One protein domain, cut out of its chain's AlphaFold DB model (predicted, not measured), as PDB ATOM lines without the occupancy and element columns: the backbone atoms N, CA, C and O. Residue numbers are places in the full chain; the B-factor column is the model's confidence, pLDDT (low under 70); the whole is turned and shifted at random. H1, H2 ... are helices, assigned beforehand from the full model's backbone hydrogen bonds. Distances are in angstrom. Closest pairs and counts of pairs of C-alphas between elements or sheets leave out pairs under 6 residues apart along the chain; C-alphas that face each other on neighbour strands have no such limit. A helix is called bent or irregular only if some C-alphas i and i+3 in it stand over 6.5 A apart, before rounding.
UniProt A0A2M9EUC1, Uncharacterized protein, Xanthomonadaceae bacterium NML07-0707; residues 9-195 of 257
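AT A GLANCE: This is residues 9 to 195 of the 257 residues of an uncharacterized protein of Xanthomonadaceae bacterium NML07-0707 (UniProt A0A2M9EUC1). A long rod-shaped bundle: H2, H3 and H4 run up and down side by side, with H1 packed on H3 and H4 toward one end and H6 on H2 and H4 toward the other. The printed part has 187 residues with six named helices, H1 to H6, and no named strand: all helix. It is loose, radius of gyration of the C-alphas 20.4 A, spanning 70 by 28 by 23 A.

IN THESE COORDINATES: H1, residues 9 to 23, begins at C-alpha 9 (250.339, 178.184, 232.822). H2, residues 40 to 76, 51.6 A, has a kink of 32 degrees near residue 47 and is only just irregular: C-alphas 45 and 48 are 6.8 A apart. H3 is residues 83 to 113, 46.3 A; H4, 116 to 146, 45.0 A; H5, 149 to 155. H6, residues 172 to 194, 33.5 A, ends at C-alpha 194 (228.683, 129.130, 201.043).

HOW THE PARTS SIT: The hub, H4, touches H1, H2, H3 and H6. H3 and H4 form a hairpin at a shallow tilt of 20 degrees; their closest C-alphas, Phe 111 and Ser 119, are 4.1 A apart. O i to N i+4 pairs are within hydrogen-bond range throughout H1, H4, H5 and H6, in 29 of 33 in H2 and 21 of 27 in H3.

THE WHOLE: The printed part has no cut. Links H1 to H2 and H5 to H6 are long. pLDDT is under 70 at residues 113 to 114, 151 to 167 and 192 to 195.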
ATOM      1  N   HIS A   9     250.490 179.539 233.354       88.62
ATOM      2  CA  HIS A   9     250.339 178.184 232.822       88.62
ATOM      3  C   HIS A   9     249.090 178.043 231.927       88.62
ATOM      4  O   HIS A   9     249.166 177.416 230.876       88.62
ATOM      5  N   ILE A  10     247.965 178.684 232.263       88.44
ATOM      6  CA  ILE A  10     246.766 178.675 231.407       88.44
ATOM      7  C   ILE A  10     247.039 179.393 230.083       88.44
ATOM      8  O   ILE A  10     246.674 178.887 229.027       88.44
ATOM      9  N   GLN A  11     247.734 180.535 230.113       90.06
ATOM     10  CA  GLN A  11     248.126 181.232 228.881       90.06
ATOM     11  C   GLN A  11     249.019 180.354 227.994       90.06
ATOM     12  O   GLN A  11     248.805 180.293 226.785       90.06
ATOM     13  N   ALA A  12     249.970 179.634 228.598       92.50
ATOM     14  CA  ALA A  12     250.854 178.703 227.900       92.50
ATOM     15  C   ALA A  12     250.080 177.561 227.225       92.50
ATOM     16  O   ALA A  12     250.342 177.240 226.067       92.50
ATOM     17  N   LEU A  13     249.105 176.975 227.931       93.44
ATOM     18  CA  LEU A  13     248.232 175.939 227.380       93.44
ATOM     19  C   LEU A  13     247.442 176.467 226.180       93.44
ATOM     20  O   LEU A  13     247.449 175.839 225.126       93.44
ATOM     21  N   LEU A  14     246.799 177.629 226.321       92.25
ATOM     22  CA  LEU A  14     245.964 178.210 225.267       92.25
ATOM     23  C   LEU A  14     246.770 178.584 224.025       92.25
ATOM     24  O   LEU A  14     246.316 178.348 222.908       92.25
ATOM     25  N   ALA A  15     247.971 179.131 224.209       93.38
ATOM     26  CA  ALA A  15     248.881 179.415 223.106       93.38
ATOM     27  C   ALA A  15     249.312 178.123 222.393       93.38
ATOM     28  O   ALA A  15     249.202 178.032 221.173       93.38
ATOM     29  N   CYS A  16     249.700 177.092 223.147       95.56
ATOM     30  CA  CYS A  16     250.079 175.797 222.587       95.56
ATOM     31  C   CYS A  16     248.927 175.132 221.812       95.56
ATOM     32  O   CYS A  16     249.129 174.575 220.734       95.56
ATOM     33  N   TRP A  17     247.703 175.201 222.337       95.12
ATOM     34  CA  TRP A  17     246.531 174.601 221.698       95.12
ATOM     35  C   TRP A  17     246.010 175.397 220.512       95.12
ATOM     36  O   TRP A  17     245.463 174.811 219.580       95.12
ATOM     37  N   LYS A  18     246.240 176.710 220.498       93.12
ATOM     38  CA  LYS A  18     246.049 177.519 219.301       93.12
ATOM     39  C   LYS A  18     247.015 177.096 218.193       93.12
ATOM     40  O   LYS A  18     246.556 176.820 217.093       93.12
ATOM     41  N   ASP A  19     248.306 176.962 218.495       93.56
ATOM     42  CA  ASP A  19     249.302 176.497 217.518       93.56
ATOM     43  C   ASP A  19     248.961 175.096 216.982       93.56
ATOM     44  O   ASP A  19     249.132 174.804 215.796       93.56
ATOM     45  N   PHE A  20     248.455 174.222 217.855       94.38
ATOM     46  CA  PHE A  20     247.906 172.920 217.485       94.38
ATOM     47  C   PHE A  20     246.711 173.051 216.529       94.38
ATOM     48  O   PHE A  20     246.723 172.440 215.463       94.38
ATOM     49  N   ALA A  21     245.702 173.854 216.873       93.38
ATOM     50  CA  ALA A  21     244.512 174.034 216.045       93.38
ATOM     51  C   ALA A  21     244.851 174.629 214.670       93.38
ATOM     52  O   ALA A  21     244.368 174.135 213.653       93.38
ATOM     53  N   ASP A  22     245.735 175.627 214.634       92.81
ATOM     54  CA  ASP A  22     246.186 176.277 213.404       92.81
ATOM     55  C   ASP A  22     246.945 175.288 212.496       92.81
ATOM     56  O   ASP A  22     246.744 175.281 211.281       92.81
ATOM     57  N   ARG A  23     247.765 174.388 213.067       92.81
ATOM     58  CA  ARG A  23     248.497 173.353 212.309       92.81
ATOM     59  C   ARG A  23     247.572 172.391 211.564       92.81
ATOM     60  O   ARG A  23     247.925 171.931 210.480       92.81
ATOM     61  N   TYR A  24     246.421 172.070 212.145       92.12
ATOM     62  CA  TYR A  24     245.463 171.119 211.580       92.12
ATOM     63  C   TYR A  24     244.162 171.797 211.134       92.12
ATOM     64  O   TYR A  24     243.135 171.135 211.051       92.12
ATOM     65  N   ALA A  25     244.172 173.096 210.827       88.50
ATOM     66  CA  ALA A  25     242.975 173.785 210.341       88.50
ATOM     67  C   ALA A  25     242.486 173.211 208.995       88.50
ATOM     68  O   ALA A  25     241.285 173.032 208.783       88.50
ATOM     69  N   ASP A  26     243.425 172.844 208.122       89.44
ATOM     70  CA  ASP A  26     243.162 172.368 206.761       89.44
ATOM     71  C   ASP A  26     243.280 170.839 206.652       89.44
ATOM     72  O   ASP A  26     244.058 170.301 205.859       89.44
ATOM     73  N   LEU A  27     242.514 170.104 207.466       86.69
ATOM     74  CA  LEU A  27     242.512 168.639 207.400       86.69
ATOM     75  C   LEU A  27     242.025 168.134 206.035       86.69
ATOM     76  O   LEU A  27     240.889 168.422 205.647       86.69
ATOM     77  N   PRO A  28     242.805 167.277 205.346       89.88
ATOM     78  CA  PRO A  28     242.337 166.628 204.132       89.88
ATOM     79  C   PRO A  28     241.075 165.798 204.403       89.88
ATOM     80  O   PRO A  28     241.008 165.131 205.453       89.88
ATOM     81  N   PRO A  29     240.112 165.777 203.461       92.94
ATOM     82  CA  PRO A  29     238.911 164.965 203.593       92.94
ATOM     83  C   PRO A  29     239.280 163.482 203.721       92.94
ATOM     84  O   PRO A  29     240.353 163.075 203.257       92.94
ATOM     85  N   PRO A  30     238.431 162.671 204.371       95.06
ATOM     86  CA  PRO A  30     238.673 161.244 204.444       95.06
ATOM     87  C   PRO A  30     238.515 160.574 203.071       95.06
ATOM     88  O   PRO A  30     237.875 161.107 202.161       95.06
ATOM     89  N   LEU A  31     239.097 159.388 202.933       92.81
ATOM     90  CA  LEU A  31     238.946 158.502 201.793       92.81
ATOM     91  C   LEU A  31     237.465 158.149 201.570       92.81
ATOM     92  O   LEU A  31     236.712 157.975 202.534       92.81
ATOM     93  N   PRO A  32     237.025 158.011 200.307       90.81
ATOM     94  CA  PRO A  32     235.653 157.632 200.010       90.81
ATOM     95  C   PRO A  32     235.396 156.191 200.460       90.81
ATOM     96  O   PRO A  32     236.104 155.265 200.064       90.81
ATOM     97  N   VAL A  33     234.356 155.999 201.274       87.69
ATOM     98  CA  VAL A  33     233.923 154.665 201.699       87.69
ATOM     99  C   VAL A  33     233.256 153.968 200.521       87.69
ATOM    100  O   VAL A  33     232.265 154.455 199.978       87.69
ATOM    101  N   VAL A  34     233.810 152.821 200.134       80.12
ATOM    102  CA  VAL A  34     233.258 151.960 199.087       80.12
ATOM    103  C   VAL A  34     232.519 150.801 199.751       80.12
ATOM    104  O   VAL A  34     233.035 150.170 200.683       80.12
ATOM    105  N   GLU A  35     231.299 150.538 199.290       81.44
ATOM    106  CA  GLU A  35     230.577 149.317 199.639       81.44
ATOM    107  C   GLU A  35     231.106 148.166 198.790       81.44
ATOM    108  O   GLU A  35     231.165 148.260 197.565       81.44
ATOM    109  N   VAL A  36     231.530 147.100 199.461       82.31
ATOM    110  CA  VAL A  36     232.128 145.920 198.839       82.31
ATOM    111  C   VAL A  36     231.520 144.689 199.497       82.31
ATOM    112  O   VAL A  36     231.392 144.638 200.721       82.31
ATOM    113  N   GLU A  37     231.147 143.715 198.674       80.81
ATOM    114  CA  GLU A  37     230.845 142.354 199.113       80.81
ATOM    115  C   GLU A  37     232.142 141.549 199.043       80.81
ATOM    116  O   GLU A  37     232.757 141.453 197.980       80.81
ATOM    117  N   LEU A  38     232.591 141.036 200.188       80.19
ATOM    118  CA  LEU A  38     233.858 140.313 200.295       80.19
ATOM    119  C   LEU A  38     233.674 138.827 200.011       80.19
ATOM    120  O   LEU A  38     232.653 138.253 200.373       80.19
ATOM    121  N   HIS A  39     234.689 138.179 199.444       79.62
ATOM    122  CA  HIS A  39     234.768 136.715 199.420       79.62
ATOM    123  C   HIS A  39     235.446 136.158 200.688       79.62
ATOM    124  O   HIS A  39     236.154 136.879 201.394       79.62
ATOM    125  N   LEU A  40     235.257 134.862 200.987       75.69
ATOM    126  CA  LEU A  40     235.778 134.227 202.215       75.69
ATOM    127  C   LEU A  40     237.308 134.335 202.321       75.69
ATOM    128  O   LEU A  40     237.837 134.680 203.378       75.69
ATOM    129  N   ASP A  41     238.001 134.098 201.207       77.94
ATOM    130  CA  ASP A  41     239.463 134.153 201.129       77.94
ATOM    131  C   ASP A  41     239.997 135.577 201.358       77.94
ATOM    132  O   ASP A  41     241.034 135.766 201.998       77.94
ATOM    133  N   GLU A  42     239.263 136.591 200.892       81.31
ATOM    134  CA  GLU A  42     239.600 137.995 201.129       81.31
ATOM    135  C   GLU A  42     239.381 138.352 202.599       81.31
ATOM    136  O   GLU A  42     240.260 138.937 203.227       81.31
ATOM    137  N   LEU A  43     238.253 137.934 203.185       83.38
ATOM    138  CA  LEU A  43     237.945 138.172 204.594       83.38
ATOM    139  C   LEU A  43     239.008 137.563 205.523       83.38
ATOM    140  O   LEU A  43     239.453 138.224 206.461       83.38
ATOM    141  N   ALA A  44     239.468 136.341 205.240       82.88
ATOM    142  CA  ALA A  44     240.527 135.689 206.009       82.88
ATOM    143  C   ALA A  44     241.850 136.477 205.982       82.88
ATOM    144  O   ALA A  44     242.548 136.540 206.995       82.88
ATOM    145  N   GLY A  45     242.177 137.111 204.850       84.12
ATOM    146  CA  GLY A  45     243.347 137.982 204.721       84.12
ATOM    147  C   GLY A  45     243.204 139.330 205.437       84.12
ATOM    148  O   GLY A  45     244.202 139.890 205.886       84.12
ATOM    149  N   LEU A  46     241.976 139.840 205.585       88.38
ATOM    150  CA  LEU A  46     241.691 141.139 206.206       88.38
ATOM    151  C   LEU A  46     241.714 141.110 207.733       88.38
ATOM    152  O   LEU A  46     242.109 142.098 208.353       88.38
ATOM    153  N   LEU A  47     241.268 140.008 208.340       88.44
ATOM    154  CA  LEU A  47     241.086 139.917 209.791       88.44
ATOM    155  C   LEU A  47     242.363 140.227 210.594       88.44
ATOM    156  O   LEU A  47     242.271 141.056 211.499       88.44
ATOM    157  N   PRO A  48     243.551 139.676 210.265       91.25
ATOM    158  CA  PRO A  48     244.771 139.986 211.010       91.25
ATOM    159  C   PRO A  48     245.121 141.476 210.969       91.25
ATOM    160  O   PRO A  48     245.438 142.071 211.998       91.25
ATOM    161  N   PHE A  49     244.998 142.101 209.795       91.31
ATOM    162  CA  PHE A  49     245.240 143.532 209.652       91.31
ATOM    163  C   PHE A  49     244.222 144.339 210.464       91.31
ATOM    164  O   PHE A  49     244.610 145.210 211.236       91.31
ATOM    165  N   ALA A  50     242.928 144.023 210.368       92.31
ATOM    166  CA  ALA A  50     241.892 144.699 211.147       92.31
ATOM    167  C   ALA A  50     242.143 144.610 212.664       92.31
ATOM    168  O   ALA A  50     242.025 145.613 213.369       92.31
ATOM    169  N   GLU A  51     242.534 143.439 213.171       93.75
ATOM    170  CA  GLU A  51     242.854 143.235 214.587       93.75
ATOM    171  C   GLU A  51     244.042 144.086 215.050       93.75
ATOM    172  O   GLU A  51     243.986 144.693 216.125       93.75
ATOM    173  N   GLU A  52     245.098 144.183 214.237       95.00
ATOM    174  CA  GLU A  52     246.236 145.061 214.516       95.00
ATOM    175  C   GLU A  52     245.809 146.532 214.585       95.00
ATOM    176  O   GLU A  52     246.191 147.243 215.520       95.00
ATOM    177  N   GLN A  53     244.957 146.968 213.654       94.75
ATOM    178  CA  GLN A  53     244.428 148.333 213.619       94.75
ATOM    179  C   GLN A  53     243.555 148.641 214.841       94.75
ATOM    180  O   GLN A  53     243.707 149.693 215.466       94.75
ATOM    181  N   PHE A  54     242.685 147.713 215.246       94.69
ATOM    182  CA  PHE A  54     241.863 147.874 216.448       94.69
ATOM    183  C   PHE A  54     242.713 147.936 217.710       94.69
ATOM    184  O   PHE A  54     242.491 148.798 218.561       94.69
ATOM    185  N   LYS A  55     243.717 147.066 217.829       95.50
ATOM    186  CA  LYS A  55     244.636 147.077 218.968       95.50
ATOM    187  C   LYS A  55     245.412 148.390 219.047       95.50
ATOM    188  O   LYS A  55     245.571 148.932 220.141       95.50
ATOM    189  N   TRP A  56     245.870 148.904 217.908       96.69
ATOM    190  CA  TRP A  56     246.547 150.194 217.838       96.69
ATOM    191  C   TRP A  56     245.623 151.343 218.267       96.69
ATOM    192  O   TRP A  56     246.002 152.109 219.152       96.69
ATOM    193  N   LEU A  57     244.391 151.417 217.746       96.19
ATOM    194  CA  LEU A  57     243.408 152.443 218.130       96.19
ATOM    195  C   LEU A  57     243.057 152.394 219.626       96.19
ATOM    196  O   LEU A  57     242.938 153.436 220.274       96.19
ATOM    197  N   GLN A  58     242.926 151.193 220.197       94.50
ATOM    198  CA  GLN A  58     242.675 151.009 221.629       94.50
ATOM    199  C   GLN A  58     243.852 151.477 222.488       94.50
ATOM    200  O   GLN A  58     243.648 152.112 223.525       94.50
ATOM    201  N   ASP A  59     245.086 151.164 222.081       96.38
ATOM    202  CA  ASP A  59     246.279 151.640 222.782       96.38
ATOM    203  C   ASP A  59     246.418 153.163 222.679       96.38
ATOM    204  O   ASP A  59     246.636 153.832 223.691       96.38
ATOM    205  N   TRP A  60     246.206 153.715 221.483       97.06
ATOM    206  CA  TRP A  60     246.175 155.154 221.237       97.06
ATOM    207  C   TRP A  60     245.156 155.854 222.149       97.06
ATOM    208  O   TRP A  60     245.523 156.769 222.890       97.06
ATOM    209  N   ASN A  61     243.911 155.361 222.197       94.81
ATOM    210  CA  ASN A  61     242.850 155.924 223.038       94.81
ATOM    211  C   ASN A  61     243.225 155.858 224.526       94.81
ATOM    212  O   ASN A  61     243.105 156.838 225.259       94.81
ATOM    213  N   ARG A  62     243.765 154.719 224.980       94.25
ATOM    214  CA  ARG A  62     244.216 154.547 226.366       94.25
ATOM    215  C   ARG A  62     245.326 155.531 226.734       94.25
ATOM    216  O   ARG A  62     245.288 156.103 227.825       94.25
ATOM    217  N   ARG A  63     246.322 155.721 225.863       95.81
ATOM    218  CA  ARG A  63     247.425 156.670 226.090       95.81
ATOM    219  C   ARG A  63     246.915 158.106 226.153       95.81
ATOM    220  O   ARG A  63     247.326 158.840 227.051       95.81
ATOM    221  N   LEU A  64     245.998 158.472 225.264       94.94
ATOM    222  CA  LEU A  64     245.375 159.791 225.240       94.94
ATOM    223  C   LEU A  64     244.567 160.062 226.516       94.94
ATOM    224  O   LEU A  64     244.808 161.061 227.192       94.94
ATOM    225  N   VAL A  65     243.659 159.156 226.890       91.88
ATOM    226  CA  VAL A  65     242.839 159.284 228.107       91.88
ATOM    227  C   VAL A  65     243.718 159.349 229.353       91.88
ATOM    228  O   VAL A  65     243.461 160.148 230.255       91.88
ATOM    229  N   ARG A  66     244.786 158.548 229.409       92.19
ATOM    230  CA  ARG A  66     245.739 158.586 230.521       92.19
ATOM    231  C   ARG A  66     246.459 159.928 230.600       92.19
ATOM    232  O   ARG A  66     246.567 160.485 231.686       92.19
ATOM    233  N   TRP A  67     246.947 160.448 229.476       94.25
ATOM    234  CA  TRP A  67     247.588 161.761 229.445       94.25
ATOM    235  C   TRP A  67     246.622 162.863 229.897       94.25
ATOM    236  O   TRP A  67     246.986 163.666 230.755       94.25
ATOM    237  N   ALA A  68     245.388 162.863 229.386       90.19
ATOM    238  CA  ALA A  68     244.389 163.876 229.710       90.19
ATOM    239  C   ALA A  68     243.973 163.835 231.192       90.19
ATOM    240  O   ALA A  68     243.967 164.865 231.860       90.19
ATOM    241  N   SER A  69     243.673 162.644 231.722       87.38
ATOM    242  CA  SER A  69     243.167 162.472 233.095       87.38
ATOM    243  C   SER A  69     244.245 162.510 234.181       87.38
ATOM    244  O   SER A  69     243.913 162.701 235.346       87.38
ATOM    245  N   GLN A  70     245.519 162.324 233.822       88.56
ATOM    246  CA  GLN A  70     246.640 162.364 234.766       88.56
ATOM    247  C   GLN A  70     247.507 163.586 234.486       88.56
ATOM    248  O   GLN A  70     247.370 164.609 235.142       88.56
ATOM    249  N   SER A  71     248.372 163.510 233.475       90.25
ATOM    250  CA  SER A  71     249.417 164.511 233.253       90.25
ATOM    251  C   SER A  71     248.867 165.911 233.002       90.25
ATOM    252  O   SER A  71     249.370 166.867 233.581       90.25
ATOM    253  N   LEU A  72     247.845 166.052 232.157       90.44
ATOM    254  CA  LEU A  72     247.251 167.354 231.865       90.44
ATOM    255  C   LEU A  72     246.445 167.881 233.062       90.44
ATOM    256  O   LEU A  72     246.662 169.014 233.490       90.44
ATOM    257  N   ALA A  73     245.561 167.053 233.625       86.12
ATOM    258  CA  ALA A  73     244.734 167.420 234.773       86.12
ATOM    259  C   ALA A  73     245.570 167.832 236.001       86.12
ATOM    260  O   ALA A  73     245.311 168.873 236.603       86.12
ATOM    261  N   GLU A  74     246.618 167.074 236.337       87.19
ATOM    262  CA  GLU A  74     247.523 167.382 237.454       87.19
ATOM    263  C   GLU A  74     248.216 168.738 237.280       87.19
ATOM    264  O   GLU A  74     248.341 169.493 238.245       87.19
ATOM    265  N   ARG A  75     248.652 169.073 236.057       88.75
ATOM    266  CA  ARG A  75     249.300 170.363 235.767       88.75
ATOM    267  C   ARG A  75     248.322 171.525 235.779       88.75
ATOM    268  O   ARG A  75     248.687 172.612 236.213       88.75
ATOM    269  N   LEU A  76     247.084 171.302 235.346       84.62
ATOM    270  CA  LEU A  76     246.030 172.315 235.410       84.62
ATOM    271  C   LEU A  76     245.618 172.637 236.849       84.62
ATOM    272  O   LEU A  76     245.302 173.784 237.150       84.62
ATOM    273  N   ALA A  77     245.687 171.657 237.750       82.94
ATOM    274  CA  ALA A  77     245.397 171.847 239.168       82.94
ATOM    275  C   ALA A  77     246.524 172.551 239.958       82.94
ATOM    276  O   ALA A  77     246.331 172.860 241.133       82.94
ATOM    277  N   GLN A  78     247.694 172.797 239.350       84.81
ATOM    278  CA  GLN A  78     248.884 173.375 239.993       84.81
ATOM    279  C   GLN A  78     249.179 174.779 239.432       84.81
ATOM    280  O   GLN A  78     249.844 174.896 238.396       84.81
ATOM    281  N   PRO A  79     248.717 175.866 240.090       79.62
ATOM    282  CA  PRO A  79     248.813 177.220 239.546       79.62
ATOM    283  C   PRO A  79     250.241 177.732 239.329       79.62
ATOM    284  O   PRO A  79     250.465 178.619 238.501       79.62
ATOM    285  N   ASP A  80     251.184 177.173 240.083       85.69
ATOM    286  CA  ASP A  80     252.619 177.434 240.069       85.69
ATOM    287  C   ASP A  80     253.383 176.612 239.018       85.69
ATOM    288  O   ASP A  80     254.606 176.736 238.919       85.69
ATOM    289  N   THR A  81     252.685 175.811 238.201       88.50
ATOM    290  CA  THR A  81     253.299 175.075 237.090       88.50
ATOM    291  C   THR A  81     254.084 176.035 236.185       88.50
ATOM    292  O   THR A  81     253.507 176.992 235.656       88.50
ATOM    293  N   PRO A  82     255.387 175.786 235.946       93.75
ATOM    294  CA  PRO A  82     256.174 176.613 235.043       93.75
ATOM    295  C   PRO A  82     255.617 176.593 233.617       93.75
ATOM    296  O   PRO A  82     255.226 175.538 233.116       93.75
ATOM    297  N   GLU A  83     255.670 177.737 232.932       93.81
ATOM    298  CA  GLU A  83     255.208 177.907 231.544       93.81
ATOM    299  C   GLU A  83     255.719 176.799 230.615       93.81
ATOM    300  O   GLU A  83     254.933 176.142 229.938       93.81
ATOM    301  N   GLN A  84     257.027 176.530 230.648       94.75
ATOM    302  CA  GLN A  84     257.656 175.499 229.819       94.75
ATOM    303  C   GLN A  84     257.093 174.102 230.110       94.75
ATOM    304  O   GLN A  84     256.832 173.338 229.187       94.75
ATOM    305  N   VAL A  85     256.871 173.766 231.385       95.31
ATOM    306  CA  VAL A  85     256.325 172.459 231.785       95.31
ATOM    307  C   VAL A  85     254.895 172.303 231.279       95.31
ATOM    308  O   VAL A  85     254.540 171.239 230.765       95.31
ATOM    309  N   MET A  86     254.088 173.361 231.385       95.06
ATOM    310  CA  MET A  86     252.732 173.344 230.852       95.06
ATOM    311  C   MET A  86     252.738 173.232 229.327       95.06
ATOM    312  O   MET A  86     252.017 172.400 228.791       95.06
ATOM    313  N   TRP A  87     253.604 173.981 228.637       95.50
ATOM    314  CA  TRP A  87     253.748 173.894 227.185       95.50
ATOM    315  C   TRP A  87     254.080 172.471 226.727       95.50
ATOM    316  O   TRP A  87     253.386 171.925 225.877       95.50
ATOM    317  N   PHE A  88     255.089 171.823 227.322       94.69
ATOM    318  CA  PHE A  88     255.434 170.436 226.986       94.69
ATOM    319  C   PHE A  88     254.290 169.459 227.268       94.69
ATOM    320  O   PHE A  88     254.074 168.520 226.504       94.69
ATOM    321  N   THR A  89     253.549 169.677 228.354       95.19
ATOM    322  CA  THR A  89     252.400 168.834 228.703       95.19
ATOM    323  C   THR A  89     251.267 169.009 227.694       95.19
ATOM    324  O   THR A  89     250.709 168.015 227.233       95.19
ATOM    325  N   ALA A  90     250.955 170.254 227.329       94.44
ATOM    326  CA  ALA A  90     249.904 170.619 226.388       94.44
ATOM    327  C   ALA A  90     250.237 170.184 224.953       94.44
ATOM    328  O   ALA A  90     249.351 169.688 224.260       94.44
ATOM    329  N   ALA A  91     251.507 170.280 224.542       95.12
ATOM    330  CA  ALA A  91     251.981 169.925 223.203       95.12
ATOM    331  C   ALA A  91     251.777 168.445 222.858       95.12
ATOM    332  O   ALA A  91     251.686 168.099 221.683       95.12
ATOM    333  N   LYS A  92     251.633 167.577 223.868       95.81
ATOM    334  CA  LYS A  92     251.371 166.146 223.684       95.81
ATOM    335  C   LYS A  92     250.094 165.865 222.881       95.81
ATOM    336  O   LYS A  92     250.019 164.827 222.232       95.81
ATOM    337  N   ILE A  93     249.115 166.777 222.881       95.31
ATOM    338  CA  ILE A  93     247.927 166.660 222.019       95.31
ATOM    339  C   ILE A  93     248.301 166.623 220.528       95.31
ATOM    340  O   ILE A  93     247.695 165.880 219.759       95.31
ATOM    341  N   GLY A  94     249.347 167.366 220.147       95.75
ATOM    342  CA  GLY A  94     249.905 167.376 218.799       95.75
ATOM    343  C   GLY A  94     250.510 166.027 218.425       95.75
ATOM    344  O   GLY A  94     250.226 165.535 217.345       95.75
ATOM    345  N   ASP A  95     251.228 165.373 219.342       96.44
ATOM    346  CA  ASP A  95     251.779 164.034 219.091       96.44
ATOM    347  C   ASP A  95     250.665 163.018 218.773       96.44
ATOM    348  O   ASP A  95     250.791 162.221 217.846       96.44
ATOM    349  N   PHE A  96     249.542 163.058 219.503       96.94
ATOM    350  CA  PHE A  96     248.404 162.170 219.230       96.94
ATOM    351  C   PHE A  96     247.756 162.444 217.872       96.94
ATOM    352  O   PHE A  96     247.322 161.503 217.203       96.94
ATOM    353  N   ALA A  97     247.688 163.711 217.464       96.81
ATOM    354  CA  ALA A  97     247.203 164.098 216.148       96.81
ATOM    355  C   ALA A  97     248.167 163.693 215.027       96.81
ATOM    356  O   ALA A  97     247.718 163.172 214.009       96.81
ATOM    357  N   ASP A  98     249.475 163.860 215.224       97.00
ATOM    358  CA  ASP A  98     250.509 163.422 214.285       97.00
ATOM    359  C   ASP A  98     250.469 161.903 214.079       97.00
ATOM    360  O   ASP A  98     250.558 161.438 212.944       97.00
ATOM    361  N   GLU A  99     250.251 161.125 215.144       97.69
ATOM    362  CA  GLU A  99     250.046 159.676 215.042       97.69
ATOM    363  C   GLU A  99     248.818 159.325 214.179       97.69
ATOM    364  O   GLU A  99     248.902 158.436 213.330       97.69
ATOM    365  N   LEU A 100     247.694 160.039 214.340       97.19
ATOM    366  CA  LEU A 100     246.510 159.847 213.492       97.19
ATOM    367  C   LEU A 100     246.795 160.233 212.037       97.19
ATOM    368  O   LEU A 100     246.437 159.488 211.131       97.19
ATOM    369  N   VAL A 101     247.440 161.375 211.788       96.44
ATOM    370  CA  VAL A 101     247.790 161.823 210.430       96.44
ATOM    371  C   VAL A 101     248.718 160.820 209.751       96.44
ATOM    372  O   VAL A 101     248.465 160.436 208.611       96.44
ATOM    373  N   TYR A 102     249.740 160.344 210.459       95.81
ATOM    374  CA  TYR A 102     250.625 159.299 209.963       95.81
ATOM    375  C   TYR A 102     249.843 158.036 209.595       95.81
ATOM    376  O   TYR A 102     250.020 157.505 208.498       95.81
ATOM    377  N   GLN A 103     248.923 157.599 210.459       96.06
ATOM    378  CA  GLN A 103     248.096 156.430 210.181       96.06
ATOM    379  C   GLN A 103     247.252 156.615 208.917       96.06
ATOM    380  O   GLN A 103     247.194 155.720 208.076       96.06
ATOM    381  N   ARG A 104     246.648 157.793 208.733       95.75
ATOM    382  CA  ARG A 104     245.886 158.123 207.521       95.75
ATOM    383  C   ARG A 104     246.743 158.031 206.255       95.75
ATOM    384  O   ARG A 104     246.276 157.507 205.247       95.75
ATOM    385  N   GLU A 105     247.997 158.482 206.292       94.50
ATOM    386  CA  GLU A 105     248.918 158.343 205.152       94.50
ATOM    387  C   GLU A 105     249.271 156.880 204.853       94.50
ATOM    388  O   GLU A 105     249.295 156.479 203.688       94.50
ATOM    389  N   VAL A 106     249.468 156.052 205.884       93.25
ATOM    390  CA  VAL A 106     249.689 154.606 205.715       93.25
ATOM    391  C   VAL A 106     248.468 153.936 205.073       93.25
ATOM    392  O   VAL A 106     248.609 153.153 204.133       93.25
ATOM    393  N   LEU A 107     247.255 154.282 205.512       93.31
ATOM    394  CA  LEU A 107     246.013 153.718 204.968       93.31
ATOM    395  C   LEU A 107     245.787 154.082 203.493       93.31
ATOM    396  O   LEU A 107     245.233 153.276 202.746       93.31
ATOM    397  N   LYS A 108     246.252 155.251 203.035       92.25
ATOM    398  CA  LYS A 108     246.181 155.632 201.612       92.25
ATOM    399  C   LYS A 108     246.990 154.703 200.712       92.25
ATOM    400  O   LYS A 108     246.560 154.443 199.590       92.25
ATOM    401  N   VAL A 109     248.127 154.193 201.189       88.69
ATOM    402  CA  VAL A 109     248.952 153.237 200.431       88.69
ATOM    403  C   VAL A 109     248.165 151.947 200.197       88.69
ATOM    404  O   VAL A 109     248.060 151.496 199.058       88.69
ATOM    405  N   HIS A 110     247.530 151.417 201.246       84.12
ATOM    406  CA  HIS A 110     246.659 150.240 201.158       84.12
ATOM    407  C   HIS A 110     245.440 150.483 200.264       84.12
ATOM    408  O   HIS A 110     245.091 149.653 199.429       84.12
ATOM    409  N   PHE A 111     244.829 151.666 200.363       81.44
ATOM    410  CA  PHE A 111     243.693 152.035 199.522       81.44
ATOM    411  C   PHE A 111     244.027 152.024 198.022       81.44
ATOM    412  O   PHE A 111     243.190 151.611 197.219       81.44
ATOM    413  N   GLN A 112     245.229 152.474 197.648       81.88
ATOM    414  CA  GLN A 112     245.677 152.586 196.255       81.88
ATOM    415  C   GLN A 112     246.238 151.279 195.670       81.88
ATOM    416  O   GLN A 112     246.285 151.154 194.445       81.88
ATOM    417  N   GLY A 113     246.704 150.351 196.512       67.19
ATOM    418  CA  GLY A 113     247.501 149.195 196.089       67.19
ATOM    419  C   GLY A 113     246.858 147.813 196.241       67.19
ATOM    420  O   GLY A 113     247.371 146.873 195.636       67.19
ATOM    421  N   ASP A 114     245.763 147.670 196.997       65.38
ATOM    422  CA  ASP A 114     245.280 146.353 197.444       65.38
ATOM    423  C   ASP A 114     243.953 145.881 196.803       65.38
ATOM    424  O   ASP A 114     243.297 146.576 196.025       65.38
ATOM    425  N   ALA A 115     243.560 144.643 197.145       79.81
ATOM    426  CA  ALA A 115     242.256 144.050 196.848       79.81
ATOM    427  C   ALA A 115     241.097 144.900 197.409       79.81
ATOM    428  O   ALA A 115     241.244 145.563 198.438       79.81
ATOM    429  N   ALA A 116     239.919 144.827 196.777       85.94
ATOM    430  CA  ALA A 116     238.768 145.689 197.076       85.94
ATOM    431  C   ALA A 116     238.402 145.738 198.573       85.94
ATOM    432  O   ALA A 116     238.039 146.796 199.091       85.94
ATOM    433  N   GLY A 117     238.554 144.619 199.286       87.94
ATOM    434  CA  GLY A 117     238.312 144.563 200.723       87.94
ATOM    435  C   GLY A 117     239.309 145.324 201.592       87.94
ATOM    436  O   GLY A 117     238.899 145.958 202.565       87.94
ATOM    437  N   MET A 118     240.592 145.338 201.224       89.62
ATOM    438  CA  MET A 118     241.608 146.125 201.933       89.62
ATOM    439  C   MET A 118     241.343 147.613 201.734       89.62
ATOM    440  O   MET A 118     241.344 148.364 202.707       89.62
ATOM    441  N   SER A 119     241.011 148.038 200.511       90.31
ATOM    442  CA  SER A 119     240.622 149.427 200.244       90.31
ATOM    443  C   SER A 119     239.361 149.826 201.021       90.31
ATOM    444  O   SER A 119     239.309 150.916 201.593       90.31
ATOM    445  N   ALA A 120     238.363 148.940 201.109       91.19
ATOM    446  CA  ALA A 120     237.132 149.187 201.861       91.19
ATOM    447  C   ALA A 120     237.374 149.333 203.374       91.19
ATOM    448  O   ALA A 120     236.768 150.204 204.006       91.19
ATOM    449  N   LEU A 121     238.256 148.510 203.950       92.19
ATOM    450  CA  LEU A 121     238.663 148.601 205.353       92.19
ATOM    451  C   LEU A 121     239.519 149.851 205.606       92.19
ATOM    452  O   LEU A 121     239.254 150.592 206.553       92.19
ATOM    453  N   ALA A 122     240.493 150.130 204.736       93.44
ATOM    454  CA  ALA A 122     241.367 151.293 204.843       93.44
ATOM    455  C   ALA A 122     240.581 152.611 204.803       93.44
ATOM    456  O   ALA A 122     240.823 153.491 205.627       93.44
ATOM    457  N   ALA A 123     239.588 152.728 203.915       94.06
ATOM    458  CA  ALA A 123     238.721 153.902 203.854       94.06
ATOM    459  C   ALA A 123     237.920 154.103 205.151       94.06
ATOM    460  O   ALA A 123     237.814 155.219 205.654       94.06
ATOM    461  N   ARG A 124     237.385 153.023 205.733       94.81
ATOM    462  CA  ARG A 124     236.615 153.091 206.984       94.81
ATOM    463  C   ARG A 124     237.496 153.440 208.193       94.81
ATOM    464  O   ARG A 124     237.080 154.227 209.043       94.81
ATOM    465  N   LEU A 125     238.720 152.915 208.250       95.44
ATOM    466  CA  LEU A 125     239.711 153.287 209.265       95.44
ATOM    467  C   LEU A 125     240.161 154.749 209.125       95.44
ATOM    468  O   LEU A 125     240.304 155.439 210.133       95.44
ATOM    469  N   ASP A 126     240.336 155.243 207.896       96.81
ATOM    470  CA  ASP A 126     240.689 156.642 207.641       96.81
ATOM    471  C   ASP A 126     239.570 157.594 208.086       96.81
ATOM    472  O   ASP A 126     239.848 158.604 208.732       96.81
ATOM    473  N   VAL A 127     238.303 157.237 207.839       96.06
ATOM    474  CA  VAL A 127     237.145 157.972 208.373       96.06
ATOM    475  C   VAL A 127     237.191 158.039 209.899       96.06
ATOM    476  O   VAL A 127     237.024 159.123 210.459       96.06
ATOM    477  N   LEU A 128     237.457 156.921 210.582       96.12
ATOM    478  CA  LEU A 128     237.566 156.912 212.042       96.12
ATOM    479  C   LEU A 128     238.716 157.809 212.526       96.12
ATOM    480  O   LEU A 128     238.504 158.650 213.399       96.12
ATOM    481  N   CYS A 129     239.902 157.702 211.922       96.69
ATOM    482  CA  CYS A 129     241.045 158.555 212.260       96.69
ATOM    483  C   CYS A 129     240.734 160.042 212.035       96.69
ATOM    484  O   CYS A 129     241.071 160.881 212.869       96.69
ATOM    485  N   HIS A 130     240.052 160.375 210.936       96.06
ATOM    486  CA  HIS A 130     239.615 161.737 210.637       96.06
ATOM    487  C   HIS A 130     238.629 162.269 211.688       96.06
ATOM    488  O   HIS A 130     238.782 163.396 212.160       96.06
ATOM    489  N   VAL A 131     237.644 161.463 212.096       95.12
ATOM    490  CA  VAL A 131     236.682 161.836 213.146       95.12
ATOM    491  C   VAL A 131     237.385 162.053 214.486       95.12
ATOM    492  O   VAL A 131     237.112 163.048 215.155       95.12
ATOM    493  N   LEU A 132     238.308 161.168 214.873       95.81
ATOM    494  CA  LEU A 132     239.076 161.306 216.115       95.81
ATOM    495  C   LEU A 132     239.925 162.581 216.119       95.81
ATOM    496  O   LEU A 132     239.933 163.308 217.111       95.81
ATOM    497  N   LEU A 133     240.577 162.889 214.997       95.56
ATOM    498  CA  LEU A 133     241.376 164.100 214.834       95.56
ATOM    499  C   LEU A 133     240.518 165.365 214.945       95.56
ATOM    500  O   LEU A 133     240.897 166.314 215.627       95.56
ATOM    501  N   ARG A 134     239.325 165.358 214.343       94.31
ATOM    502  CA  ARG A 134     238.381 166.471 214.464       94.31
ATOM    503  C   ARG A 134     237.902 166.662 215.898       94.31
ATOM    504  O   ARG A 134     237.910 167.781 216.387       94.31
ATOM    505  N   LYS A 135     237.579 165.579 216.606       93.00
ATOM    506  CA  LYS A 135     237.181 165.668 218.014       93.00
ATOM    507  C   LYS A 135     238.315 166.146 218.930       93.00
ATOM    508  O   LYS A 135     238.028 166.773 219.943       93.00
ATOM    509  N   LEU A 136     239.584 165.887 218.597       94.19
ATOM    510  CA  LEU A 136     240.722 166.495 219.305       94.19
ATOM    511  C   LEU A 136     240.785 168.013 219.093       94.19
ATOM    512  O   LEU A 136     241.060 168.745 220.043       94.19
ATOM    513  N   LEU A 137     240.521 168.482 217.871       93.19
ATOM    514  CA  LEU A 137     240.447 169.914 217.570       93.19
ATOM    515  C   LEU A 137     239.271 170.576 218.286       93.19
ATOM    516  O   LEU A 137     239.460 171.611 218.919       93.19
ATOM    517  N   ASP A 138     238.096 169.949 218.242       90.88
ATOM    518  CA  ASP A 138     236.902 170.423 218.942       90.88
ATOM    519  C   ASP A 138     237.161 170.481 220.455       90.88
ATOM    520  O   ASP A 138     236.896 171.498 221.085       90.88
ATOM    521  N   PHE A 139     237.800 169.454 221.028       89.25
ATOM    522  CA  PHE A 139     238.211 169.461 222.432       89.25
ATOM    523  C   PHE A 139     239.142 170.636 222.763       89.25
ATOM    524  O   PHE A 139     238.912 171.345 223.742       89.25
ATOM    525  N   ALA A 140     240.179 170.881 221.957       90.69
ATOM    526  CA  ALA A 140     241.088 172.002 222.186       90.69
ATOM    527  C   ALA A 140     240.366 173.360 222.094       90.69
ATOM    528  O   ALA A 140     240.612 174.255 222.909       90.69
ATOM    529  N   ALA A 141     239.448 173.500 221.135       88.38
ATOM    530  CA  ALA A 141     238.649 174.702 220.937       88.38
ATOM    531  C   ALA A 141     237.654 174.942 222.085       88.38
ATOM    532  O   ALA A 141     237.577 176.062 222.593       88.38
ATOM    533  N   ASP A 142     236.942 173.905 222.532       85.31
ATOM    534  CA  ASP A 142     235.950 173.975 223.611       85.31
ATOM    535  C   ASP A 142     236.593 174.406 224.930       85.31
ATOM    536  O   ASP A 142     236.091 175.283 225.636       85.31
ATOM    537  N   ILE A 143     237.754 173.837 225.241       83.19
ATOM    538  CA  ILE A 143     238.529 174.213 226.422       83.19
ATOM    539  C   ILE A 143     239.058 175.641 226.282       83.19
ATOM    540  O   ILE A 143     238.990 176.417 227.237       83.19
ATOM    541  N   GLY A 144     239.533 176.015 225.091       84.25
ATOM    542  CA  GLY A 144     239.954 177.382 224.805       84.25
ATOM    543  C   GLY A 144     238.842 178.404 225.038       84.25
ATOM    544  O   GLY A 144     239.070 179.443 225.659       84.25
ATOM    545  N   ALA A 145     237.620 178.079 224.614       81.69
ATOM    546  CA  ALA A 145     236.433 178.896 224.836       81.69
ATOM    547  C   ALA A 145     235.990 178.920 226.311       81.69
ATOM    548  O   ALA A 145     235.479 179.937 226.782       81.69
ATOM    549  N   ALA A 146     236.200 177.831 227.055       77.56
ATOM    550  CA  ALA A 146     235.875 177.744 228.479       77.56
ATOM    551  C   ALA A 146     236.878 178.487 229.385       77.56
ATOM    552  O   ALA A 146     236.530 178.877 230.499       77.56
ATOM    553  N   MET A 147     238.110 178.716 228.923       78.44
ATOM    554  CA  MET A 147     239.187 179.359 229.689       78.44
ATOM    555  C   MET A 147     239.315 180.871 229.423       78.44
ATOM    556  O   MET A 147     240.415 181.430 229.452       78.44
ATOM    557  N   THR A 148     238.201 181.572 229.190       75.25
ATOM    558  CA  THR A 148     238.209 183.043 229.097       75.25
ATOM    559  C   THR A 148     238.377 183.692 230.474       75.25
ATOM    560  O   THR A 148     237.942 183.123 231.482       75.25
ATOM    561  N   PRO A 149     238.972 184.900 230.558       71.12
ATOM    562  CA  PRO A 149     239.058 185.652 231.810       71.12
ATOM    563  C   PRO A 149     237.706 185.786 232.517       71.12
ATOM    564  O   PRO A 149     237.635 185.661 233.736       71.12
ATOM    565  N   GLU A 150     236.623 185.984 231.762       71.75
ATOM    566  CA  GLU A 150     235.259 186.103 232.273       71.75
ATOM    567  C   GLU A 150     234.715 184.778 232.826       71.75
ATOM    568  O   GLU A 150     234.123 184.769 233.910       71.75
ATOM    569  N   ALA A 151     234.931 183.660 232.122       69.75
ATOM    570  CA  ALA A 151     234.502 182.333 232.569       69.75
ATOM    571  C   ALA A 151     235.266 181.896 233.828       69.75
ATOM    572  O   ALA A 151     234.672 181.441 234.808       69.75
ATOM    573  N   LEU A 152     236.576 182.146 233.855       69.94
ATOM    574  CA  LEU A 152     237.431 181.860 235.004       69.94
ATOM    575  C   LEU A 152     237.086 182.748 236.203       69.94
ATOM    576  O   LEU A 152     237.081 182.267 237.335       69.94
ATOM    577  N   ALA A 153     236.719 184.012 235.975       67.19
ATOM    578  CA  ALA A 153     236.230 184.928 237.006       67.19
ATOM    579  C   ALA A 153     234.864 184.545 237.586       67.19
ATOM    580  O   ALA A 153     234.536 184.933 238.710       67.19
ATOM    581  N   ALA A 154     234.023 183.862 236.810       66.56
ATOM    582  CA  ALA A 154     232.772 183.304 237.302       66.56
ATOM    583  C   ALA A 154     233.034 182.050 238.154       66.56
ATOM    584  O   ALA A 154     232.460 181.932 239.234       66.56
ATOM    585  N   ALA A 155     233.953 181.182 237.718       63.69
ATOM    586  CA  ALA A 155     234.309 179.938 238.405       63.69
ATOM    587  C   ALA A 155     235.091 180.151 239.719       63.69
ATOM    588  O   ALA A 155     234.844 179.478 240.713       63.69
ATOM    589  N   THR A 156     236.000 181.130 239.775       59.28
ATOM    590  CA  THR A 156     236.850 181.390 240.960       59.28
ATOM    591  C   THR A 156     236.126 182.035 242.144       59.28
ATOM    592  O   THR A 156     236.658 182.022 243.254       59.28
ATOM    593  N   ARG A 157     234.912 182.576 241.957       56.12
ATOM    594  CA  ARG A 157     234.148 183.235 243.035       56.12
ATOM    595  C   ARG A 157     233.667 182.291 244.136       56.12
ATOM    596  O   ARG A 157     233.214 182.797 245.159       56.12
ATOM    597  N   GLN A 158     233.736 180.974 243.936       51.25
ATOM    598  CA  GLN A 158     233.221 180.018 244.916       51.25
ATOM    599  C   GLN A 158     234.259 179.555 245.946       51.25
ATOM    600  O   GLN A 158     233.872 179.497 247.100       51.25
ATOM    601  N   ASP A 159     235.544 179.361 245.611       49.34
ATOM    602  CA  ASP A 159     236.544 178.897 246.605       49.34
ATOM    603  C   ASP A 159     238.012 179.291 246.309       49.34
ATOM    604  O   ASP A 159     238.941 178.806 246.953       49.34
ATOM    605  N   GLY A 160     238.283 180.163 245.326       49.97
ATOM    606  CA  GLY A 160     239.655 180.579 244.975       49.97
ATOM    607  C   GLY A 160     240.547 179.480 244.366       49.97
ATOM    608  O   GLY A 160     241.606 179.793 243.822       49.97
ATOM    609  N   GLN A 161     240.113 178.218 244.394       52.56
ATOM    610  CA  GLN A 161     240.674 177.117 243.622       52.56
ATOM    611  C   GLN A 161     239.895 176.940 242.324       52.56
ATOM    612  O   GLN A 161     238.667 176.970 242.281       52.56
ATOM    613  N   LEU A 162     240.641 176.772 241.244       56.22
ATOM    614  CA  LEU A 162     240.111 176.617 239.907       56.22
ATOM    615  C   LEU A 162     239.833 175.120 239.699       56.22
ATOM    616  O   LEU A 162     240.684 174.384 239.213       56.22
ATOM    617  N   ALA A 163     238.673 174.657 240.171       56.38
ATOM    618  CA  ALA A 163     238.244 173.269 240.024       56.38
ATOM    619  C   ALA A 163     237.769 173.031 238.584       56.38
ATOM    620  O   ALA A 163     236.584 173.130 238.274       56.38
ATOM    621  N   LEU A 164     238.718 172.797 237.681       61.53
ATOM    622  CA  LEU A 164     238.412 172.384 236.321       61.53
ATOM    623  C   LEU A 164     238.381 170.860 236.253       61.53
ATOM    624  O   LEU A 164     239.415 170.202 236.359       61.53
ATOM    625  N   GLU A 165     237.191 170.312 236.049       62.72
ATOM    626  CA  GLU A 165     237.017 168.913 235.680       62.72
ATOM    627  C   GLU A 165     236.837 168.817 234.167       62.72
ATOM    628  O   GLU A 165     235.950 169.444 233.586       62.72
ATOM    629  N   PHE A 166     237.680 168.015 233.522       66.31
ATOM    630  CA  PHE A 166     237.582 167.737 232.095       66.31
ATOM    631  C   PHE A 166     237.402 166.246 231.881       66.31
ATOM    632  O   PHE A 166     238.160 165.434 232.408       66.31
ATOM    633  N   THR A 167     236.410 165.889 231.072       67.31
ATOM    634  CA  THR A 167     236.216 164.513 230.616       67.31
ATOM    635  C   THR A 167     236.471 164.468 229.120       67.31
ATOM    636  O   THR A 167     235.742 165.078 228.344       67.31
ATOM    637  N   LEU A 168     237.514 163.745 228.714       74.88
ATOM    638  CA  LEU A 168     237.811 163.506 227.308       74.88
ATOM    639  C   LEU A 168     237.136 162.204 226.868       74.88
ATOM    640  O   LEU A 168     237.563 161.121 227.266       74.88
ATOM    641  N   SER A 169     236.096 162.311 226.041       76.81
ATOM    642  CA  SER A 169     235.456 161.165 225.390       76.81
ATOM    643  C   SER A 169     235.386 161.399 223.886       76.81
ATOM    644  O   SER A 169     234.587 162.196 223.396       76.81
ATOM    645  N   LEU A 170     236.251 160.710 223.138       80.62
ATOM    646  CA  LEU A 170     236.324 160.845 221.681       80.62
ATOM    647  C   LEU A 170     235.464 159.823 220.929       80.62
ATOM    648  O   LEU A 170     235.377 159.868 219.705       80.62
ATOM    649  N   GLY A 171     234.792 158.916 221.629       82.44
ATOM    650  CA  GLY A 171     233.987 157.865 221.013       82.44
ATOM    651  C   GLY A 171     234.785 156.877 220.143       82.44
ATOM    652  O   GLY A 171     234.305 156.435 219.099       82.44
ATOM    653  N   CYS A 172     236.049 156.619 220.506       87.50
ATOM    654  CA  CYS A 172     236.925 155.694 219.778       87.50
ATOM    655  C   CYS A 172     236.392 154.257 219.848       87.50
ATOM    656  O   CYS A 172     236.376 153.557 218.838       87.50
ATOM    657  N   ASP A 173     235.900 153.848 221.018       88.44
ATOM    658  CA  ASP A 173     235.402 152.493 221.249       88.44
ATOM    659  C   ASP A 173     234.133 152.218 220.429       88.44
ATOM    660  O   ASP A 173     234.025 151.158 219.816       88.44
ATOM    661  N   GLU A 174     233.216 153.186 220.322       90.00
ATOM    662  CA  GLU A 174     232.044 153.083 219.446       90.00
ATOM    663  C   GLU A 174     232.446 152.978 217.972       90.00
ATOM    664  O   GLU A 174     231.856 152.195 217.230       90.00
ATOM    665  N   GLY A 175     233.461 153.734 217.543       89.00
ATOM    666  CA  GLY A 175     233.987 153.656 216.181       89.00
ATOM    667  C   GLY A 175     234.610 152.295 215.866       89.00
ATOM    668  O   GLY A 175     234.319 151.709 214.824       89.00
ATOM    669  N   ILE A 176     235.421 151.754 216.781       91.06
ATOM    670  CA  ILE A 176     235.990 150.403 216.660       91.06
ATOM    671  C   ILE A 176     234.874 149.357 216.601       91.06
ATOM    672  O   ILE A 176     234.925 148.443 215.779       91.06
ATOM    673  N   GLU A 177     233.855 149.490 217.447       93.75
ATOM    674  CA  GLU A 177     232.745 148.544 217.503       93.75
ATOM    675  C   GLU A 177     231.906 148.568 216.216       93.75
ATOM    676  O   GLU A 177     231.550 147.514 215.698       93.75
ATOM    677  N   GLN A 178     231.677 149.740 215.617       92.31
ATOM    678  CA  GLN A 178     231.028 149.843 214.302       92.31
ATOM    679  C   GLN A 178     231.829 149.135 213.199       92.31
ATOM    680  O   GLN A 178     231.250 148.451 212.352       92.31
ATOM    681  N   LEU A 179     233.161 149.257 213.212       91.69
ATOM    682  CA  LEU A 179     234.029 148.553 212.261       91.69
ATOM    683  C   LEU A 179     234.002 147.039 212.477       91.69
ATOM    684  O   LEU A 179     233.965 146.282 211.506       91.69
ATOM    685  N   ARG A 180     233.982 146.594 213.737       93.06
ATOM    686  CA  ARG A 180     233.847 145.178 214.083       93.06
ATOM    687  C   ARG A 180     232.514 144.615 213.596       93.06
ATOM    688  O   ARG A 180     232.509 143.591 212.924       93.06
ATOM    689  N   GLN A 181     231.412 145.316 213.848       93.00
ATOM    690  CA  GLN A 181     230.084 144.916 213.379       93.00
ATOM    691  C   GLN A 181     230.009 144.836 211.854       93.00
ATOM    692  O   GLN A 181     229.379 143.927 211.314       93.00
ATOM    693  N   TRP A 182     230.677 145.750 211.144       92.06
ATOM    694  CA  TRP A 182     230.792 145.667 209.692       92.06
ATOM    695  C   TRP A 182     231.545 144.401 209.249       92.06
ATOM    696  O   TRP A 182     231.039 143.679 208.391       92.06
ATOM    697  N   LEU A 183     232.692 144.076 209.858       90.62
ATOM    698  CA  LEU A 183     233.436 142.842 209.557       90.62
ATOM    699  C   LEU A 183     232.621 141.576 209.866       90.62
ATOM    700  O   LEU A 183     232.597 140.646 209.060       90.62
ATOM    701  N   GLU A 184     231.911 141.546 210.993       90.56
ATOM    702  CA  GLU A 184     231.028 140.436 211.371       90.56
ATOM    703  C   GLU A 184     229.866 140.267 210.383       90.56
ATOM    704  O   GLU A 184     229.504 139.142 210.024       90.56
ATOM    705  N   ALA A 185     229.292 141.374 209.902       88.50
ATOM    706  CA  ALA A 185     228.248 141.349 208.885       88.50
ATOM    707  C   ALA A 185     228.764 140.772 207.558       88.50
ATOM    708  O   ALA A 185     228.076 139.946 206.956       88.50
ATOM    709  N   GLN A 186     229.984 141.136 207.147       87.81
ATOM    710  CA  GLN A 186     230.638 140.555 205.970       87.81
ATOM    711  C   GLN A 186     230.871 139.051 206.158       87.81
ATOM    712  O   GLN A 186     230.461 138.256 205.318       87.81
ATOM    713  N   GLN A 187     231.413 138.628 207.302       85.56
ATOM    714  CA  GLN A 187     231.622 137.206 207.599       85.56
ATOM    715  C   GLN A 187     230.313 136.405 207.562       85.56
ATOM    716  O   GLN A 187     230.259 135.292 207.037       85.56
ATOM    717  N   LYS A 188     229.229 136.972 208.102       84.19
ATOM    718  CA  LYS A 188     227.909 136.338 208.096       84.19
ATOM    719  C   LYS A 188     227.323 136.242 206.688       84.19
ATOM    720  O   LYS A 188     226.738 135.213 206.362       84.19
ATOM    721  N   ALA A 189     227.480 137.283 205.870       81.69
ATOM    722  CA  ALA A 189     227.024 137.291 204.482       81.69
ATOM    723  C   ALA A 189     227.723 136.199 203.661       81.69
ATOM    724  O   ALA A 189     227.052 135.422 202.982       81.69
ATOM    725  N   VAL A 190     229.042 136.062 203.817       78.75
ATOM    726  CA  VAL A 190     229.820 135.031 203.119       78.75
ATOM    727  C   VAL A 190     229.456 133.620 203.581       78.75
ATOM    728  O   VAL A 190     229.242 132.743 202.747       78.75
ATOM    729  N   ASN A 191     229.288 133.396 204.889       70.38
ATOM    730  CA  ASN A 191     228.854 132.094 205.409       70.38
ATOM    731  C   ASN A 191     227.476 131.675 204.869       70.38
ATOM    732  O   ASN A 191     227.233 130.491 204.655       70.38
ATOM    733  N   ILE A 192     226.559 132.622 204.645       65.94
ATOM    734  CA  ILE A 192     225.253 132.333 204.026       65.94
ATOM    735  C   ILE A 192     225.424 131.990 202.539       65.94
ATOM    736  O   ILE A 192     224.699 131.140 202.028       65.94
ATOM    737  N   GLN A 193     226.385 132.616 201.858       59.03
ATOM    738  CA  GLN A 193     226.672 132.388 200.443       59.03
ATOM    739  C   GLN A 193     227.329 131.021 200.175       59.03
ATOM    740  O   GLN A 193     227.064 130.423 199.132       59.03
ATOM    741  N   GLU A 194     228.123 130.492 201.117       56.62
ATOM    742  CA  GLU A 194     228.683 129.130 201.043       56.62
ATOM    743  C   GLU A 194     227.632 128.021 201.207       56.62
ATOM    744  O   GLU A 194     227.821 126.927 200.676       56.62
ATOM    745  N   PHE A 195     226.491 128.285 201.858       54.16
ATOM    746  CA  PHE A 195     225.331 127.391 201.783       54.16
ATOM    747  C   PHE A 195     224.617 127.608 200.450       54.16
ATOM    748  O   PHE A 195     223.618 128.327 200.352       54.16
TER     749      PHE A 195